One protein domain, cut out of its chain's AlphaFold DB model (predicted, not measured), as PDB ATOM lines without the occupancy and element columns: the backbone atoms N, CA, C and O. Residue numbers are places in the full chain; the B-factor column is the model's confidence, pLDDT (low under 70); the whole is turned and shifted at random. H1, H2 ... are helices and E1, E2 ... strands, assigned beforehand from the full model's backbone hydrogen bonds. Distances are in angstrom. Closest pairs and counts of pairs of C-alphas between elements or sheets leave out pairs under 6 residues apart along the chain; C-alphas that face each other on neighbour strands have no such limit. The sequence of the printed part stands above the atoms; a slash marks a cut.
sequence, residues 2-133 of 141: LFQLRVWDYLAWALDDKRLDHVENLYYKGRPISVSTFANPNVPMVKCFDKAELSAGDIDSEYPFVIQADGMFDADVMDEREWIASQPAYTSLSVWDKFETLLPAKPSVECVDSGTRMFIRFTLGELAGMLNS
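This is residues 2 to 133 of the 141 residues of an uncharacterized protein of Bifidobacterium adolescentis L2-32 (UniProt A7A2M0). A strongly twisted sheet of six strands forms the core and curls round H5, while the longest helix, H2, covers the opposite face. H1 packs over E2 on the face that H5 shares, H4 packs over E4, and H3 packs on H1 and H5. The arrangement is three layers, helices on both faces of a sheet, with H1, H4 and H5 on one face and H2 on the other. The printed part has 132 residues, with five named helices and six named strands in the order H1 E1 E2 H2 E3 H3 E4 H4 E5 E6 H5; the sheet is mixed, in the order E1 E2 E3 E4 E6 E5, and the class is mixed, helices and strands. It is compact, with a radius of gyration of the C-alphas of 14.0 A, and rounded, spanning 39 by 33 by 29 A.

The sheet holds E1, residues 26 to 28; E2, residues 31 to 38 and 22.9 A long; E3, residues 64 to 68 and 13.0 A; E4, residues 88 to 92 and 13.6 A; E6, residues 118 to 123 and 16.7 A; and E5, residues 110 to 113. E2 begins with C-alpha 31 at (37.230, 42.168, 30.949). H2 is residues 45 to 58, 20.3 A, and H1 is residues 2 to 14, 18.2 A, with C-alpha 2 at (17.568, 23.909, 32.731). The shorter helices are H3, residues 80 to 86; H4, residues 93 to 100; and H5, residues 124 to 131, with C-alpha 131 at (39.131, 31.707, 34.879).

E2 and E3 are parallel neighbours, with N 36 and O 65 2.9 A apart, and with H2 they form a strand-helix-strand unit, two parallel neighbour strands with a helix between, its crossover right-handed. The other neighbour pairs are antiparallel: N 66 and O 90 of E3 and E4 are 2.9 A apart, N 89 and O 122 of E4 and E6 2.8 A, N 112 and O 119 of the hairpin E5 and E6 2.8 A, and N 33 and O 26 of the hairpin E1 and E2 2.8 A, each within hydrogen-bond range. E2 pairs with E1 over residues 31 to 33 and with E3 over 34 to 38. E4, H4 and E5 form a split unit with E6 between its strands, its crossover right-handed. H2 has a height over the sheet of 7.6 A; its closest C-alphas to E2 are those of Ala 56 and Ser 34, 5.1 A. On the opposite face H1 has a height of 9.1 A and is only just slantwise to the strands, at 32 degrees to E2 on the local plane; the closest C-alphas are those of Gln 4 and Thr 37, 5.6 A. H4 has a height of 7.3 A, and its Leu 93 and Phe 119 of E6 have the closest C-alphas, 5.1 A. H3 only grazes the sheet, with residues 84 to 86. It touches H5, about perpendicular at 73 degrees, the C-alphas of Ala 85 and Gly 125 being closest at 4.3 A. H1 touches H3 with residues 6 to 10 alone, about perpendicular at 85 degrees, closest at the C-alphas of Val 7 and Ile 84, 6.6 A. In H1, H3 and H5 every O i to N i+4 pair is within hydrogen-bond range; H2 has 9 of 10 and H4 3 of 4.

The C-alphas farthest apart, of Asp 60 and Asp 76, are 40.9 A apart. The printed part has no cut. The links H1 to E1 and E3 to H3 are long, 11 residues each. Mean pLDDT of the printed part is 91.2, and residues 21 to 23 are under 70.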
ATOM      1  N   LEU A   2      16.838  24.677  31.699       84.75
ATOM      2  CA  LEU A   2      17.568  23.909  32.731       84.75
ATOM      3  C   LEU A   2      19.094  23.840  32.525       84.75
ATOM      4  O   LEU A   2      19.838  24.020  33.475       84.75
ATOM      5  N   PHE A   3      19.566  23.621  31.293       90.38
ATOM      6  CA  PHE A   3      21.008  23.514  31.026       90.38
ATOM      7  C   PHE A   3      21.780  24.807  31.327       90.38
ATOM      8  O   PHE A   3      22.812  24.760  31.980       90.38
ATOM      9  N   GLN A   4      21.252  25.958  30.896       91.69
ATOM     10  CA  GLN A   4      21.853  27.269  31.157       91.69
ATOM     11  C   GLN A   4      22.011  27.528  32.656       91.69
ATOM     12  O   GLN A   4      23.089  27.911  33.090       91.69
ATOM     13  N   LEU A   5      20.956  27.263  33.435       90.88
ATOM     14  CA  LEU A   5      20.984  27.432  34.889       90.88
ATOM     15  C   LEU A   5      22.083  26.575  35.521       90.88
ATOM     16  O   LEU A   5      22.900  27.089  36.265       90.88
ATOM     17  N   ARG A   6      22.188  25.297  35.137       91.94
ATOM     18  CA  ARG A   6      23.242  24.411  35.651       91.94
ATOM     19  C   ARG A   6      24.657  24.884  35.311       91.94
ATOM     20  O   ARG A   6      25.562  24.704  36.117       91.94
ATOM     21  N   VAL A   7      24.859  25.465  34.126       94.06
ATOM     22  CA  VAL A   7      26.156  26.038  33.728       94.06
ATOM     23  C   VAL A   7      26.510  27.233  34.612       94.06
ATOM     24  O   VAL A   7      27.636  27.306  35.100       94.06
ATOM     25  N   TRP A   8      25.567  28.149  34.839       93.75
ATOM     26  CA  TRP A   8      25.806  29.322  35.679       93.75
ATOM     27  C   TRP A   8      25.968  28.964  37.157       93.75
ATOM     28  O   TRP A   8      26.933  29.427  37.759       93.75
ATOM     29  N   ASP A   9      25.146  28.060  37.698       91.88
ATOM     30  CA  ASP A   9      25.299  27.517  39.057       91.88
ATOM     31  C   ASP A   9      26.679  26.858  39.238       91.88
ATOM     32  O   ASP A   9      27.351  27.032  40.259       91.88
ATOM     33  N   TYR A  10      27.142  26.111  38.227       93.38
ATOM     34  CA  TYR A  10      28.476  25.520  38.244       93.38
ATOM     35  C   TYR A  10      29.571  26.583  38.233       93.38
ATOM     36  O   TYR A  10      30.507  26.474  39.018       93.38
ATOM     37  N   LEU A  11      29.476  27.606  37.378       94.19
ATOM     38  CA  LEU A  11      30.464  28.686  37.318       94.19
ATOM     39  C   LEU A  11      30.502  29.499  38.616       94.19
ATOM     40  O   LEU A  11      31.591  29.801  39.101       94.19
ATOM     41  N   ALA A  12      29.343  29.801  39.204       92.19
ATOM     42  CA  ALA A  12      29.235  30.486  40.487       92.19
ATOM     43  C   ALA A  12      29.943  29.708  41.598       92.19
ATOM     44  O   ALA A  12      30.754  30.266  42.337       92.19
ATOM     45  N   TRP A  13      29.702  28.396  41.671       92.00
ATOM     46  CA  TRP A  13      30.410  27.523  42.601       92.00
ATOM     47  C   TRP A  13      31.908  27.438  42.285       92.00
ATOM     48  O   TRP A  13      32.736  27.623  43.173       92.00
ATOM     49  N   ALA A  14      32.272  27.155  41.034       92.81
ATOM     50  CA  ALA A  14      33.643  26.867  40.631       92.81
ATOM     51  C   ALA A  14      34.575  28.067  40.847       92.81
ATOM     52  O   ALA A  14      35.723  27.874  41.249       92.81
ATOM     53  N   LEU A  15      34.068  29.282  40.618       92.00
ATOM     54  CA  LEU A  15      34.796  30.545  40.761       92.00
ATOM     55  C   LEU A  15      34.612  31.212  42.135       92.00
ATOM     56  O   LEU A  15      35.181  32.278  42.358       92.00
ATOM     57  N   ASP A  16      33.830  30.603  43.036       89.31
ATOM     58  CA  ASP A  16      33.409  31.193  44.319       89.31
ATOM     59  C   ASP A  16      32.803  32.608  44.149       89.31
ATOM     60  O   ASP A  16      33.027  33.519  44.949       89.31
ATOM     61  N   ASP A  17      32.026  32.808  43.076       85.19
ATOM     62  CA  ASP A  17      31.380  34.084  42.749       85.19
ATOM     63  C   ASP A  17      29.853  33.960  42.736       85.19
ATOM     64  O   ASP A  17      29.214  33.720  41.711       85.19
ATOM     65  N   LYS A  18      29.250  34.218  43.900       78.12
ATOM     66  CA  LYS A  18      27.790  34.212  44.105       78.12
ATOM     67  C   LYS A  18      27.041  35.288  43.317       78.12
ATOM     68  O   LYS A  18      25.816  35.293  43.303       78.12
ATOM     69  N   ARG A  19      27.733  36.250  42.694       78.88
ATOM     70  CA  ARG A  19      27.062  37.233  41.826       78.88
ATOM     71  C   ARG A  19      26.537  36.564  40.563       78.88
ATOM     72  O   ARG A  19      25.511  37.006  40.055       78.88
ATOM     73  N   LEU A  20      27.196  35.495  40.112       81.19
ATOM     74  CA  LEU A  20      26.816  34.739  38.921       81.19
ATOM     75  C   LEU A  20      25.470  34.014  39.081       81.19
ATOM     76  O   LEU A  20      24.772  33.843  38.088       81.19
ATOM     77  N   ASP A  21      25.045  33.711  40.314       66.94
ATOM     78  CA  ASP A  21      23.714  33.146  40.616       66.94
ATOM     79  C   ASP A  21      22.556  34.119  40.296       66.94
ATOM     80  O   ASP A  21      21.381  33.743  40.284       66.94
ATOM     81  N   HIS A  22      22.856  35.409  40.114       63.22
ATOM     82  CA  HIS A  22      21.853  36.474  39.997       63.22
ATOM     83  C   HIS A  22      22.049  37.361  38.773       63.22
ATOM     84  O   HIS A  22      21.085  37.894  38.222       63.22
ATOM     85  N   VAL A  23      23.302  37.564  38.381       66.81
ATOM     86  CA  VAL A  23      23.715  38.443  37.303       66.81
ATOM     87  C   VAL A  23      24.708  37.633  36.484       66.81
ATOM     88  O   VAL A  23      25.842  37.452  36.915       66.81
ATOM     89  N   GLU A  24      24.267  37.126  35.330       79.00
ATOM     90  CA  GLU A  24      25.033  36.306  34.369       79.00
ATOM     91  C   GLU A  24      26.190  37.098  33.699       79.00
ATOM     92  O   GLU A  24      26.415  37.033  32.494       79.00
ATOM     93  N   ASN A  25      26.927  37.891  34.481       84.31
ATOM     94  CA  ASN A  25      28.022  38.744  34.050       84.31
ATOM     95  C   ASN A  25      29.336  38.200  34.601       84.31
ATOM     96  O   ASN A  25      29.711  38.454  35.748       84.31
ATOM     97  N   LEU A  26      30.057  37.485  33.749       90.81
ATOM     98  CA  LEU A  26      31.361  36.934  34.067       90.81
ATOM     99  C   LEU A  26      32.465  37.910  33.667       90.81
ATOM    100  O   LEU A  26      32.473  38.433  32.555       90.81
ATOM    101  N   TYR A  27      33.427  38.132  34.559       91.12
ATOM    102  CA  TYR A  27      34.594  38.960  34.275       91.12
ATOM    103  C   TYR A  27      35.880  38.202  34.564       91.12
ATOM    104  O   TYR A  27      36.020  37.560  35.600       91.12
ATOM    105  N   TYR A  28      36.866  38.366  33.689       91.94
ATOM    106  CA  TYR A  28      38.221  37.881  33.916       91.94
ATOM    107  C   TYR A  28      39.216  39.012  33.690       91.94
ATOM    108  O   TYR A  28      39.202  39.674  32.654       91.94
ATOM    109  N   LYS A  29      40.058  39.288  34.696       89.69
ATOM    110  CA  LYS A  29      41.028  40.404  34.683       89.69
ATOM    111  C   LYS A  29      40.396  41.756  34.289       89.69
ATOM    112  O   LYS A  29      41.009  42.556  33.590       89.69
ATOM    113  N   GLY A  30      39.163  42.004  34.744       89.56
ATOM    114  CA  GLY A  30      38.414  43.237  34.470       89.56
ATOM    115  C   GLY A  30      37.779  43.317  33.078       89.56
ATOM    116  O   GLY A  30      37.239  44.362  32.730       89.56
ATOM    117  N   ARG A  31      37.828  42.240  32.286       92.56
ATOM    118  CA  ARG A  31      37.230  42.168  30.949       92.56
ATOM    119  C   ARG A  31      35.978  41.286  30.973       92.56
ATOM    120  O   ARG A  31      36.041  40.221  31.589       92.56
ATOM    121  N   PRO A  32      34.864  41.705  30.348       93.81
ATOM    122  CA  PRO A  32      33.651  40.895  30.293       93.81
ATOM    123  C   PRO A  32      33.885  39.649  29.437       93.81
ATOM    124  O   PRO A  32      34.446  39.738  28.343       93.81
ATOM    125  N   ILE A  33      33.444  38.496  29.928       94.69
ATOM    126  CA  ILE A  33      33.469  37.209  29.234       94.69
ATOM    127  C   ILE A  33      32.024  36.821  28.924       94.69
ATOM    128  O   ILE A  33      31.200  36.731  29.830       94.69
ATOM    129  N   SER A  34      31.716  36.591  27.649       95.25
ATOM    130  CA  SER A  34      30.386  36.148  27.229       95.25
ATOM    131  C   SER A  34      30.330  34.626  27.228       95.25
ATOM    132  O   SER A  34      31.140  33.980  26.567       95.25
ATOM    133  N   VAL A  35      29.375  34.043  27.956       95.69
ATOM    134  CA  VAL A  35      29.146  32.591  27.991       95.69
ATOM    135  C   VAL A  35      27.758  32.297  27.437       95.69
ATOM    136  O   VAL A  35      26.743  32.590  28.059       95.69
ATOM    137  N   SER A  36      27.710  31.705  26.248       95.56
ATOM    138  CA  SER A  36      26.466  31.296  25.594       95.56
ATOM    139  C   SER A  36      26.256  29.793  25.726       95.56
ATOM    140  O   SER A  36      27.164  29.008  25.461       95.56
ATOM    141  N   THR A  37      25.047  29.372  26.102       95.12
ATOM    142  CA  THR A  37      24.747  27.959  26.373       95.12
ATOM    143  C   THR A  37      23.785  27.362  25.346       95.12
ATOM    144  O   THR A  37      22.797  27.982  24.947       95.12
ATOM    145  N   PHE A  38      24.050  26.127  24.913       94.88
ATOM    146  CA  PHE A  38      23.233  25.420  23.924       94.88
ATOM    147  C   PHE A  38      22.950  23.993  24.378       94.88
ATOM    148  O   PHE A  38      23.823  23.139  24.363       94.88
ATOM    149  N   ALA A  39      21.695  23.703  24.724       91.94
ATOM    150  CA  ALA A  39      21.298  22.376  25.203       91.94
ATOM    151  C   ALA A  39      21.170  21.309  24.096       91.94
ATOM    152  O   ALA A  39      20.978  20.138  24.398       91.94
ATOM    153  N   ASN A  40      21.194  21.702  22.816       89.62
ATOM    154  CA  ASN A  40      21.040  20.769  21.702       89.62
ATOM    155  C   ASN A  40      22.418  20.421  21.102       89.62
ATOM    156  O   ASN A  40      22.998  21.285  20.431       89.62
ATOM    157  N   PRO A  41      22.917  19.181  21.266       87.69
ATOM    158  CA  PRO A  41      24.215  18.762  20.724       87.69
ATOM    159  C   PRO A  41      24.255  18.767  19.191       87.69
ATOM    160  O   PRO A  41      25.314  18.899  18.592       87.69
ATOM    161  N   ASN A  42      23.100  18.668  18.527       90.19
ATOM    162  CA  ASN A  42      23.032  18.546  17.068       90.19
ATOM    163  C   ASN A  42      23.191  19.882  16.331       90.19
ATOM    164  O   ASN A  42      23.169  19.919  15.099       90.19
ATOM    165  N   VAL A  43      23.282  21.002  17.054       92.12
ATOM    166  CA  VAL A  43      23.509  22.306  16.427       92.12
ATOM    167  C   VAL A  43      24.995  22.416  16.067       92.12
ATOM    168  O   VAL A  43      25.833  22.272  16.954       92.12
ATOM    169  N   PRO A  44      25.349  22.689  14.796       92.94
ATOM    170  CA  PRO A  44      26.745  22.838  14.397       92.94
ATOM    171  C   PRO A  44      27.457  23.938  15.188       92.94
ATOM    172  O   PRO A  44      26.898  25.027  15.348       92.94
ATOM    173  N   MET A  45      28.710  23.689  15.578       92.50
ATOM    174  CA  MET A  45      29.520  24.614  16.387       92.50
ATOM    175  C   MET A  45      29.541  26.042  15.838       92.50
ATOM    176  O   MET A  45      29.357  26.994  16.587       92.50
ATOM    177  N   VAL A  46      29.682  26.197  14.517       95.00
ATOM    178  CA  VAL A  46      29.698  27.510  13.850       95.00
ATOM    179  C   VAL A  46      28.410  28.287  14.115       95.00
ATOM    180  O   VAL A  46      28.466  29.462  14.448       95.00
ATOM    181  N   LYS A  47      27.246  27.627  14.054       95.75
ATOM    182  CA  LYS A  47      25.950  28.283  14.299       95.75
ATOM    183  C   LYS A  47      25.759  28.662  15.765       95.75
ATOM    184  O   LYS A  47      25.092  29.656  16.048       95.75
ATOM    185  N   CYS A  48      26.277  27.856  16.689       95.56
ATOM    186  CA  CYS A  48      26.286  28.209  18.107       95.56
ATOM    187  C   CYS A  48      27.200  29.414  18.350       95.56
ATOM    188  O   CYS A  48      26.803  30.359  19.026       95.56
ATOM    189  N   PHE A  49      28.383  29.412  17.739       96.69
ATOM    190  CA  PHE A  49      29.355  30.483  17.898       96.69
ATOM    191  C   PHE A  49      28.894  31.802  17.272       96.69
ATOM    192  O   PHE A  49      28.995  32.824  17.931       96.69
ATOM    193  N   ASP A  50      28.284  31.793  16.081       96.06
ATOM    194  CA  ASP A  50      27.727  33.011  15.466       96.06
ATOM    195  C   ASP A  50      26.707  33.704  16.392       96.06
ATOM    196  O   ASP A  50      26.648  34.928  16.478       96.06
ATOM    197  N   LYS A  51      25.911  32.925  17.134       95.62
ATOM    198  CA  LYS A  51      24.983  33.462  18.143       95.62
ATOM    199  C   LYS A  51      25.699  33.963  19.397       95.62
ATOM    200  O   LYS A  51      25.259  34.945  19.995       95.62
ATOM    201  N   ALA A  52      26.777  33.295  19.794       95.44
ATOM    202  CA  ALA A  52      27.600  33.732  20.912       95.44
ATOM    203  C   ALA A  52      28.328  35.044  20.601       95.44
ATOM    204  O   ALA A  52      28.401  35.904  21.470       95.44
ATOM    205  N   GLU A  53      28.788  35.244  19.362       95.88
ATOM    206  CA  GLU A  53      29.383  36.506  18.904       95.88
ATOM    207  C   GLU A  53      28.384  37.665  19.004       95.88
ATOM    208  O   GLU A  53      28.734  38.730  19.506       95.88
ATOM    209  N   LEU A  54      27.126  37.449  18.603       94.69
ATOM    210  CA  LEU A  54      26.067  38.452  18.767       94.69
ATOM    211  C   LEU A  54      25.833  38.786  20.246       94.69
ATOM    212  O   LEU A  54      25.825  39.955  20.616       94.69
ATOM    213  N   SER A  55      25.723  37.759  21.093       91.06
ATOM    214  CA  SER A  55      25.489  37.933  22.536       91.06
ATOM    215  C   SER A  55      26.669  38.620  23.232       91.06
ATOM    216  O   SER A  55      26.489  39.388  24.169       91.06
ATOM    217  N   ALA A  56      27.899  38.359  22.779       92.88
ATOM    218  CA  ALA A  56      29.089  39.047  23.266       92.88
ATOM    219  C   ALA A  56      29.091  40.532  22.881       92.88
ATOM    220  O   ALA A  56      29.494  41.360  23.696       92.88
ATOM    221  N   GLY A  57      28.584  40.870  21.691       91.25
ATOM    222  CA  GLY A  57      28.391  42.251  21.253       91.25
ATOM    223  C   GLY A  57      27.452  43.053  22.159       91.25
ATOM    224  O   GLY A  57      27.729  44.218  22.419       91.25
ATOM    225  N   ASP A  58      26.403  42.429  22.704       90.62
ATOM    226  CA  ASP A  58      25.437  43.100  23.590       90.62
ATOM    227  C   ASP A  58      26.040  43.545  24.936       90.62
ATOM    228  O   ASP A  58      25.509  44.444  25.590       90.62
ATOM    229  N   ILE A  59      27.148  42.924  25.355       88.75
ATOM    230  CA  ILE A  59      27.854  43.235  26.609       88.75
ATOM    231  C   ILE A  59      29.269  43.786  26.377       88.75
ATOM    232  O   ILE A  59      30.092  43.770  27.298       88.75
ATOM    233  N   ASP A  60      29.571  44.228  25.151       91.25
ATOM    234  CA  ASP A  60      30.891  44.715  24.724       91.25
ATOM    235  C   ASP A  60      32.047  43.741  25.066       91.25
ATOM    236  O   ASP A  60      33.157  44.139  25.435       91.25
ATOM    237  N   SER A  61      31.794  42.431  24.965       93.31
ATOM    238  CA  SER A  61      32.788  41.384  25.209       93.31
ATOM    239  C   SER A  61      33.523  40.983  23.933       93.31
ATOM    240  O   SER A  61      32.926  40.631  22.921       93.31
ATOM    241  N   GLU A  62      34.855  40.936  24.014       95.12
ATOM    242  CA  GLU A  62      35.715  40.365  22.970       95.12
ATOM    243  C   GLU A  62      35.885  38.840  23.092       95.12
ATOM    244  O   GLU A  62      36.623  38.242  22.307       95.12
ATOM    245  N   TYR A  63      35.251  38.218  24.091       96.62
ATOM    246  CA  TYR A  63      35.519  36.839  24.500       96.62
ATOM    247  C   TYR A  63      34.238  35.990  24.534       96.62
ATOM    248  O   TYR A  63      33.792  35.601  25.616       96.62
ATOM    249  N   PRO A  64      33.623  35.703  23.371       97.25
ATOM    250  CA  PRO A  64      32.541  34.731  23.281       97.25
ATOM    251  C   PRO A  64      33.060  33.312  23.535       97.25
ATOM    252  O   PRO A  64      33.924  32.809  22.815       97.25
ATOM    253  N   PHE A  65      32.479  32.640  24.520       97.44
ATOM    254  CA  PHE A  65      32.618  31.210  24.757       97.44
ATOM    255  C   PHE A  65      31.262  30.533  24.623       97.44
ATOM    256  O   PHE A  65      30.222  31.070  25.011       97.44
ATOM    257  N   VAL A  66      31.283  29.326  24.077       97.81
ATOM    258  CA  VAL A  66      30.103  28.488  23.937       97.81
ATOM    259  C   VAL A  66      30.236  27.287  24.848       97.81
ATOM    260  O   VAL A  66      31.255  26.611  24.789       97.81
ATOM    261  N   ILE A  67      29.189  26.989  25.616       97.25
ATOM    262  CA  ILE A  67      29.016  25.715  26.315       97.25
ATOM    263  C   ILE A  67      27.878  24.963  25.638       97.25
ATOM    264  O   ILE A  67      26.741  25.441  25.598       97.25
ATOM    265  N   GLN A  68      28.167  23.792  25.087       95.25
ATOM    266  CA  GLN A  68      27.173  22.981  24.397       95.25
ATOM    267  C   GLN A  68      26.967  21.676  25.151       95.25
ATOM    268  O   GLN A  68      27.934  21.017  25.506       95.25
ATOM    269  N   ALA A  69      25.713  21.314  25.408       93.12
ATOM    270  CA  ALA A  69      25.415  20.059  26.073       93.12
ATOM    271  C   ALA A  69      25.825  18.884  25.182       93.12
ATOM    272  O   ALA A  69      25.499  18.882  23.993       93.12
ATOM    273  N   ASP A  70      26.483  17.891  25.768       89.94
ATOM    274  CA  ASP A  70      26.808  16.616  25.144       89.94
ATOM    275  C   ASP A  70      26.217  15.478  25.985       89.94
ATOM    276  O   ASP A  70      26.579  15.260  27.144       89.94
ATOM    277  N   GLY A  71      25.235  14.789  25.406       83.75
ATOM    278  CA  GLY A  71      24.442  13.773  26.095       83.75
ATOM    279  C   GLY A  71      23.390  14.326  27.067       83.75
ATOM    280  O   GLY A  71      23.182  15.531  27.213       83.75
ATOM    281  N   MET A  72      22.669  13.404  27.707       83.25
ATOM    282  CA  MET A  72      21.721  13.713  28.780       83.25
ATOM    283  C   MET A  72      22.358  13.416  30.136       83.25
ATOM    284  O   MET A  72      23.145  12.482  30.259       83.25
ATOM    285  N   PHE A  73      22.004  14.213  31.145       84.50
ATOM    286  CA  PHE A  73      22.403  13.951  32.522       84.50
ATOM    287  C   PHE A  73      21.731  12.675  33.038       84.50
ATOM    288  O   PHE A  73      20.507  12.558  32.960       84.50
ATOM    289  N   ASP A  74      22.535  11.778  33.603       84.38
ATOM    290  CA  ASP A  74      22.091  10.561  34.273       84.38
ATOM    291  C   ASP A  74      22.697  10.513  35.685       84.38
ATOM    292  O   ASP A  74      23.908  10.351  35.853       84.38
ATOM    293  N   ALA A  75      21.836  10.694  36.689       83.06
ATOM    294  CA  ALA A  75      22.228  10.777  38.094       83.06
ATOM    295  C   ALA A  75      22.702   9.433  38.672       83.06
ATOM    296  O   ALA A  75      23.371   9.424  39.702       83.06
ATOM    297  N   ASP A  76      22.380   8.311  38.017       86.00
ATOM    298  CA  ASP A  76      22.856   6.986  38.425       86.00
ATOM    299  C   ASP A  76      24.283   6.709  37.916       86.00
ATOM    300  O   ASP A  76      24.935   5.761  38.359       86.00
ATOM    301  N   VAL A  77      24.780   7.535  36.986       81.69
ATOM    302  CA  VAL A  77      26.074   7.352  36.316       81.69
ATOM    303  C   VAL A  77      27.136   8.320  36.834       81.69
ATOM    304  O   VAL A  77      28.291   7.916  36.973       81.69
ATOM    305  N   MET A  78      26.785   9.579  37.109       85.69
ATOM    306  CA  MET A  78      27.750  10.571  37.598       85.69
ATOM    307  C   MET A  78      27.106  11.705  38.400       85.69
ATOM    308  O   MET A  78      25.913  11.985  38.267       85.69
ATOM    309  N   ASP A  79      27.926  12.398  39.194       89.81
ATOM    310  CA  ASP A  79      27.511  13.612  39.895       89.81
ATOM    311  C   ASP A  79      27.158  14.736  38.906       89.81
ATOM    312  O   ASP A  79      27.775  14.883  37.849       89.81
ATOM    313  N   GLU A  80      26.171  15.565  39.250       88.62
ATOM    314  CA  GLU A  80      25.720  16.660  38.383       88.62
ATOM    315  C   GLU A  80      26.838  17.664  38.082       88.62
ATOM    316  O   GLU A  80      26.928  18.154  36.955       88.62
ATOM    317  N   ARG A  81      27.726  17.952  39.041       91.06
ATOM    318  CA  ARG A  81      28.848  18.874  38.823       91.06
ATOM    319  C   ARG A  81      29.912  18.261  37.941       91.06
ATOM    320  O   ARG A  81      30.478  18.979  37.125       91.06
ATOM    321  N   GLU A  82      30.178  16.968  38.083       91.56
ATOM    322  CA  GLU A  82      31.090  16.253  37.185       91.56
ATOM    323  C   GLU A  82      30.527  16.221  35.761       91.56
ATOM    324  O   GLU A  82      31.241  16.531  34.804       91.56
ATOM    325  N   TRP A  83      29.221  15.966  35.620       93.25
ATOM    326  CA  TRP A  83      28.542  16.031  34.330       93.25
ATOM    327  C   TRP A  83      28.644  17.420  33.713       93.25
ATOM    328  O   TRP A  83      29.079  17.541  32.569       93.25
ATOM    329  N   ILE A  84      28.296  18.473  34.458       94.50
ATOM    330  CA  ILE A  84      28.362  19.855  33.970       94.50
ATOM    331  C   ILE A  84      29.801  20.268  33.646       94.50
ATOM    332  O   ILE A  84      30.033  20.862  32.594       94.50
ATOM    333  N   ALA A  85      30.774  19.902  34.480       94.94
ATOM    334  CA  ALA A  85      32.184  20.175  34.228       94.94
ATOM    335  C   ALA A  85      32.670  19.538  32.922       94.94
ATOM    336  O   ALA A  85      33.479  20.146  32.229       94.94
ATOM    337  N   SER A  86      32.165  18.348  32.575       94.56
ATOM    338  CA  SER A  86      32.550  17.620  31.359       94.56
ATOM    339  C   SER A  86      31.982  18.207  30.062       94.56
ATOM    340  O   SER A  86      32.421  17.826  28.977       94.56
ATOM    341  N   GLN A  87      31.018  19.131  30.150       95.62
ATOM    342  CA  GLN A  87      30.335  19.644  28.966       95.62
ATOM    343  C   GLN A  87      31.310  20.402  28.063       95.62
ATOM    344  O   GLN A  87      32.100  21.214  28.562       95.62
ATOM    345  N   PRO A  88      31.270  20.168  26.740       95.50
ATOM    346  CA  PRO A  88      32.192  20.807  25.829       95.50
ATOM    347  C   PRO A  88      32.005  22.320  25.812       95.50
ATOM    348  O   PRO A  88      30.906  22.853  25.630       95.50
ATOM    349  N   ALA A  89      33.136  22.990  25.953       97.00
ATOM    350  CA  ALA A  89      33.299  24.417  25.858       97.00
ATOM    351  C   ALA A  89      34.209  24.740  24.670       97.00
ATOM    352  O   ALA A  89      35.167  24.016  24.389       97.00
ATOM    353  N   TYR A  90      33.908  25.808  23.944       96.88
ATOM    354  CA  TYR A  90      34.751  26.219  22.829       96.88
ATOM    355  C   TYR A  90      34.671  27.708  22.525       96.88
ATOM    356  O   TYR A  90      33.689  28.391  22.823       96.88
ATOM    357  N   THR A  91      35.724  28.198  21.880       97.88
ATOM    358  CA  THR A  91      35.779  29.528  21.270       97.88
ATOM    359  C   THR A  91      36.529  29.472  19.941       97.88
ATOM    360  O   THR A  91      37.142  28.453  19.615       97.88
ATOM    361  N   SER A  92      36.455  30.519  19.122       97.06
ATOM    362  CA  SER A  92      37.217  30.571  17.873       97.06
ATOM    363  C   SER A  92      38.712  30.734  18.150       97.06
ATOM    364  O   SER A  92      39.113  31.311  19.162       97.06
ATOM    365  N   LEU A  93      39.553  30.275  17.220       95.62
ATOM    366  CA  LEU A  93      41.005  30.441  17.325       95.62
ATOM    367  C   LEU A  93      41.409  31.916  17.507       95.62
ATOM    368  O   LEU A  93      42.256  32.225  18.335       95.62
ATOM    369  N   SER A  94      40.748  32.840  16.803       94.06
ATOM    370  CA  SER A  94      41.043  34.275  16.905       94.06
ATOM    371  C   SER A  94      40.697  34.877  18.270       94.06
ATOM    372  O   SER A  94      41.385  35.788  18.731       94.06
ATOM    373  N   VAL A  95      39.635  34.395  18.921       96.31
ATOM    374  CA  VAL A  95      39.285  34.800  20.290       96.31
ATOM    375  C   VAL A  95      40.249  34.167  21.286       96.31
ATOM    376  O   VAL A  95      40.720  34.850  22.199       96.31
ATOM    377  N   TRP A  96      40.591  32.895  21.084       96.19
ATOM    378  CA  TRP A  96      41.557  32.191  21.914       96.19
ATOM    379  C   TRP A  96      42.922  32.877  21.925       96.19
ATOM    380  O   TRP A  96      43.445  33.138  23.004       96.19
ATOM    381  N   ASP A  97      43.453  33.259  20.763       94.88
ATOM    382  CA  ASP A  97      44.751  33.935  20.652       94.88
ATOM    383  C   ASP A  97      44.808  35.216  21.497       94.88
ATOM    384  O   ASP A  97      45.847  35.544  22.066       94.88
ATOM    385  N   LYS A  98      43.683  35.935  21.631       94.88
ATOM    386  CA  LYS A  98      43.576  37.096  22.527       94.88
ATOM    387  C   LYS A  98      43.478  36.671  23.988       94.88
ATOM    388  O   LYS A  98      44.146  37.254  24.842       94.88
ATOM    389  N   PHE A  99      42.617  35.703  24.290       94.94
ATOM    390  CA  PHE A  99      42.347  35.254  25.654       94.94
ATOM    391  C   PHE A  99      43.574  34.608  26.308       94.94
ATOM    392  O   PHE A  99      43.878  34.905  27.460       94.94
ATOM    393  N   GLU A 100      44.327  33.799  25.561       93.38
ATOM    394  CA  GLU A 100      45.521  33.093  26.035       93.38
ATOM    395  C   GLU A 100      46.587  34.067  26.568       93.38
ATOM    396  O   GLU A 100      47.283  33.756  27.531       93.38
ATOM    397  N   THR A 101      46.667  35.289  26.024       92.56
ATOM    398  CA  THR A 101      47.584  36.333  26.531       92.56
ATOM    399  C   THR A 101      47.275  36.791  27.958       92.56
ATOM    400  O   THR A 101      48.139  37.366  28.620       92.56
ATOM    401  N   LEU A 102      46.052  36.547  28.440       91.69
ATOM    402  CA  LEU A 102      45.603  36.882  29.790       91.69
ATOM    403  C   LEU A 102      45.843  35.740  30.789       91.69
ATOM    404  O   LEU A 102      45.658  35.932  31.998       91.69
ATOM    405  N   LEU A 103      46.188  34.545  30.304       91.06
ATOM    406  CA  LEU A 103      46.377  33.370  31.142       91.06
ATOM    407  C   LEU A 103      47.786  33.358  31.752       91.06
ATOM    408  O   LEU A 103      48.760  33.690  31.078       91.06
ATOM    409  N   PRO A 104      47.926  32.953  33.027       86.75
ATOM    410  CA  PRO A 104      49.235  32.855  33.673       86.75
ATOM    411  C   PRO A 104      50.105  31.738  33.073       86.75
ATOM    412  O   PRO A 104      51.330  31.802  33.150       86.75
ATOM    413  N   ALA A 105      49.478  30.720  32.482       84.75
ATOM    414  CA  ALA A 105      50.128  29.620  31.789       84.75
ATOM    415  C   ALA A 105      49.293  29.222  30.571       84.75
ATOM    416  O   ALA A 105      48.065  29.282  30.619       84.75
ATOM    417  N   LYS A 106      49.968  28.801  29.498       82.69
ATOM    418  CA  LYS A 106      49.328  28.336  28.266       82.69
ATOM    419  C   LYS A 106      48.840  26.896  28.446       82.69
ATOM    420  O   LYS A 106      49.687  26.012  28.608       82.69
ATOM    421  N   PRO A 107      47.523  26.637  28.459       83.69
ATOM    422  CA  PRO A 107      47.016  25.280  28.571       83.69
ATOM    423  C   PRO A 107      47.204  24.532  27.246       83.69
ATOM    424  O   PRO A 107      47.234  25.127  26.169       83.69
ATOM    425  N   SER A 108      47.323  23.207  27.323       82.69
ATOM    426  CA  SER A 108      47.203  22.365  26.134       82.69
ATOM    427  C   SER A 108      45.733  22.315  25.739       82.69
ATOM    428  O   SER A 108      44.886  22.049  26.587       82.69
ATOM    429  N   VAL A 109      45.437  22.602  24.475       86.50
ATOM    430  CA  VAL A 109      44.063  22.677  23.975       86.50
ATOM    431  C   VAL A 109      43.902  21.916  22.669       86.50
ATOM    432  O   VAL A 109      44.861  21.741  21.913       86.50
ATOM    433  N   GLU A 110      42.678  21.468  22.402       93.00
ATOM    434  CA  GLU A 110      42.322  20.782  21.166       93.00
ATOM    435  C   GLU A 110      41.893  21.800  20.100       93.00
ATOM    436  O   GLU A 110      40.982  22.599  20.318       93.00
ATOM    437  N   CYS A 111      42.516  21.750  18.921       93.81
ATOM    438  CA  CYS A 111      42.073  22.513  17.754       93.81
ATOM    439  C   CYS A 111      41.091  21.682  16.922       93.81
ATOM    440  O   CYS A 111      41.436  20.596  16.458       93.81
ATOM    441  N   VAL A 112      39.903  22.227  16.662       94.06
ATOM    442  CA  VAL A 112      38.843  21.576  15.886       94.06
ATOM    443  C   VAL A 112      38.539  22.398  14.636       94.06
ATOM    444  O   VAL A 112      38.178  23.572  14.726       94.06
ATOM    445  N   ASP A 113      38.658  21.776  13.464       92.75
ATOM    446  CA  ASP A 113      38.270  22.384  12.191       92.75
ATOM    447  C   ASP A 113      36.792  22.094  11.888       92.75
ATOM    448  O   ASP A 113      36.371  20.942  11.784       92.75
ATOM    449  N   SER A 114      35.992  23.149  11.734       88.25
ATOM    450  CA  SER A 114      34.584  23.046  11.320       88.25
ATOM    451  C   SER A 114      34.383  23.073   9.797       88.25
ATOM    452  O   SER A 114      33.245  23.080   9.324       88.25
ATOM    453  N   GLY A 115      35.467  23.184   9.026       89.00
ATOM    454  CA  GLY A 115      35.500  23.415   7.581       89.00
ATOM    455  C   GLY A 115      35.352  24.886   7.175       89.00
ATOM    456  O   GLY A 115      35.593  25.233   6.022       89.00
ATOM    457  N   THR A 116      34.952  25.763   8.101       88.19
ATOM    458  CA  THR A 116      34.773  27.210   7.847       88.19
ATOM    459  C   THR A 116      35.512  28.093   8.846       88.19
ATOM    460  O   THR A 116      35.957  29.183   8.495       88.19
ATOM    461  N   ARG A 117      35.653  27.627  10.090       92.12
ATOM    462  CA  ARG A 117      36.408  28.275  11.166       92.12
ATOM    463  C   ARG A 117      37.146  27.228  11.996       92.12
ATOM    464  O   ARG A 117      36.629  26.130  12.214       92.12
ATOM    465  N   MET A 118      38.315  27.615  12.493       96.12
ATOM    466  CA  MET A 118      39.053  26.859  13.500       96.12
ATOM    467  C   MET A 118      38.558  27.247  14.892       96.12
ATOM    468  O   MET A 118      38.444  28.436  15.206       96.12
ATOM    469  N   PHE A 119      38.298  26.245  15.720       97.00
ATOM    470  CA  PHE A 119      37.883  26.403  17.106       97.00
ATOM    471  C   PHE A 119      38.899  25.778  18.045       97.00
ATOM    472  O   PHE A 119      39.581  24.819  17.692       97.00
ATOM    473  N   ILE A 120      38.950  26.314  19.255       97.12
ATOM    474  CA  ILE A 120      39.624  25.703  20.387       97.12
ATOM    475  C   ILE A 120      38.557  25.062  21.263       97.12
ATOM    476  O   ILE A 120      37.621  25.748  21.678       97.12
ATOM    477  N   ARG A 121      38.687  23.756  21.509       95.31
ATOM    478  CA  ARG A 121      37.777  22.958  22.332       95.31
ATOM    479  C   ARG A 121      38.461  22.533  23.630       95.31
ATOM    480  O   ARG A 121      39.644  22.199  23.651       95.31
ATOM    481  N   PHE A 122      37.677  22.561  24.695       95.69
ATOM    482  CA  PHE A 122      37.989  22.093  26.042       95.69
ATOM    483  C   PHE A 122      36.656  21.787  26.751       95.69
ATOM    484  O   PHE A 122      35.602  21.699  26.118       95.69
ATOM    485  N   THR A 123      36.683  21.600  28.059       95.81
ATOM    486  CA  THR A 123      35.522  21.347  28.916       95.81
ATOM    487  C   THR A 123      35.163  22.584  29.742       95.81
ATOM    488  O   THR A 123      35.998  23.464  29.972       95.81
ATOM    489  N   LEU A 124      33.924  22.677  30.231       96.25
ATOM    490  CA  LEU A 124      33.527  23.755  31.143       96.25
ATOM    491  C   LEU A 124      34.395  23.779  32.415       96.25
ATOM    492  O   LEU A 124      34.720  24.857  32.910       96.25
ATOM    493  N   GLY A 125      34.822  22.616  32.912       94.88
ATOM    494  CA  GLY A 125      35.745  22.525  34.044       94.88
ATOM    495  C   GLY A 125      37.119  23.124  33.743       94.88
ATOM    496  O   GLY A 125      37.658  23.870  34.560       94.88
ATOM    497  N   GLU A 126      37.666  22.879  32.551       94.44
ATOM    498  CA  GLU A 126      38.915  23.516  32.113       94.44
ATOM    499  C   GLU A 126      38.752  25.031  31.957       94.44
ATOM    500  O   GLU A 126      39.622  25.785  32.396       94.44
ATOM    501  N   LEU A 127      37.619  25.499  31.414       95.25
ATOM    502  CA  LEU A 127      37.310  26.929  31.342       95.25
ATOM    503  C   LEU A 127      37.264  27.572  32.727       95.25
ATOM    504  O   LEU A 127      37.915  28.591  32.955       95.25
ATOM    505  N   ALA A 128      36.535  26.967  33.663       94.56
ATOM    506  CA  ALA A 128      36.473  27.442  35.037       94.56
ATOM    507  C   ALA A 128      37.866  27.449  35.685       94.56
ATOM    508  O   ALA A 128      38.231  28.423  36.337       94.56
ATOM    509  N   GLY A 129      38.684  26.419  35.443       92.62
ATOM    510  CA  GLY A 129      40.075  26.360  35.900       92.62
ATOM    511  C   GLY A 129      40.918  27.521  35.374       92.62
ATOM    512  O   GLY A 129      41.633  28.165  36.144       92.62
ATOM    513  N   MET A 130      40.794  27.846  34.085       92.75
ATOM    514  CA  MET A 130      41.467  28.999  33.479       92.75
ATOM    515  C   MET A 130      41.021  30.321  34.110       92.75
ATOM    516  O   MET A 130      41.856  31.153  34.469       92.75
ATOM    517  N   LEU A 131      39.713  30.500  34.292       92.12
ATOM    518  CA  LEU A 131      39.131  31.707  34.879       92.12
ATOM    519  C   LEU A 131      39.476  31.861  36.367       92.12
ATOM    520  O   LEU A 131      39.674  32.982  36.837       92.12
ATOM    521  N   ASN A 132      39.661  30.752  37.086       90.25
ATOM    522  CA  ASN A 132      40.144  30.732  38.465       90.25
ATOM    523  C   ASN A 132      41.682  30.824  38.571       90.25
ATOM    524  O   ASN A 132      42.261  30.558  39.622       90.25
ATOM    525  N   SER A 133      42.382  31.178  37.483       83.12
ATOM    526  CA  SER A 133      43.851  31.274  37.437       83.12
ATOM    527  C   SER A 133      44.581  29.978  37.838       83.12
ATOM    528  O   SER A 133      45.687  30.029  38.372       83.12
TER     529      SER A 133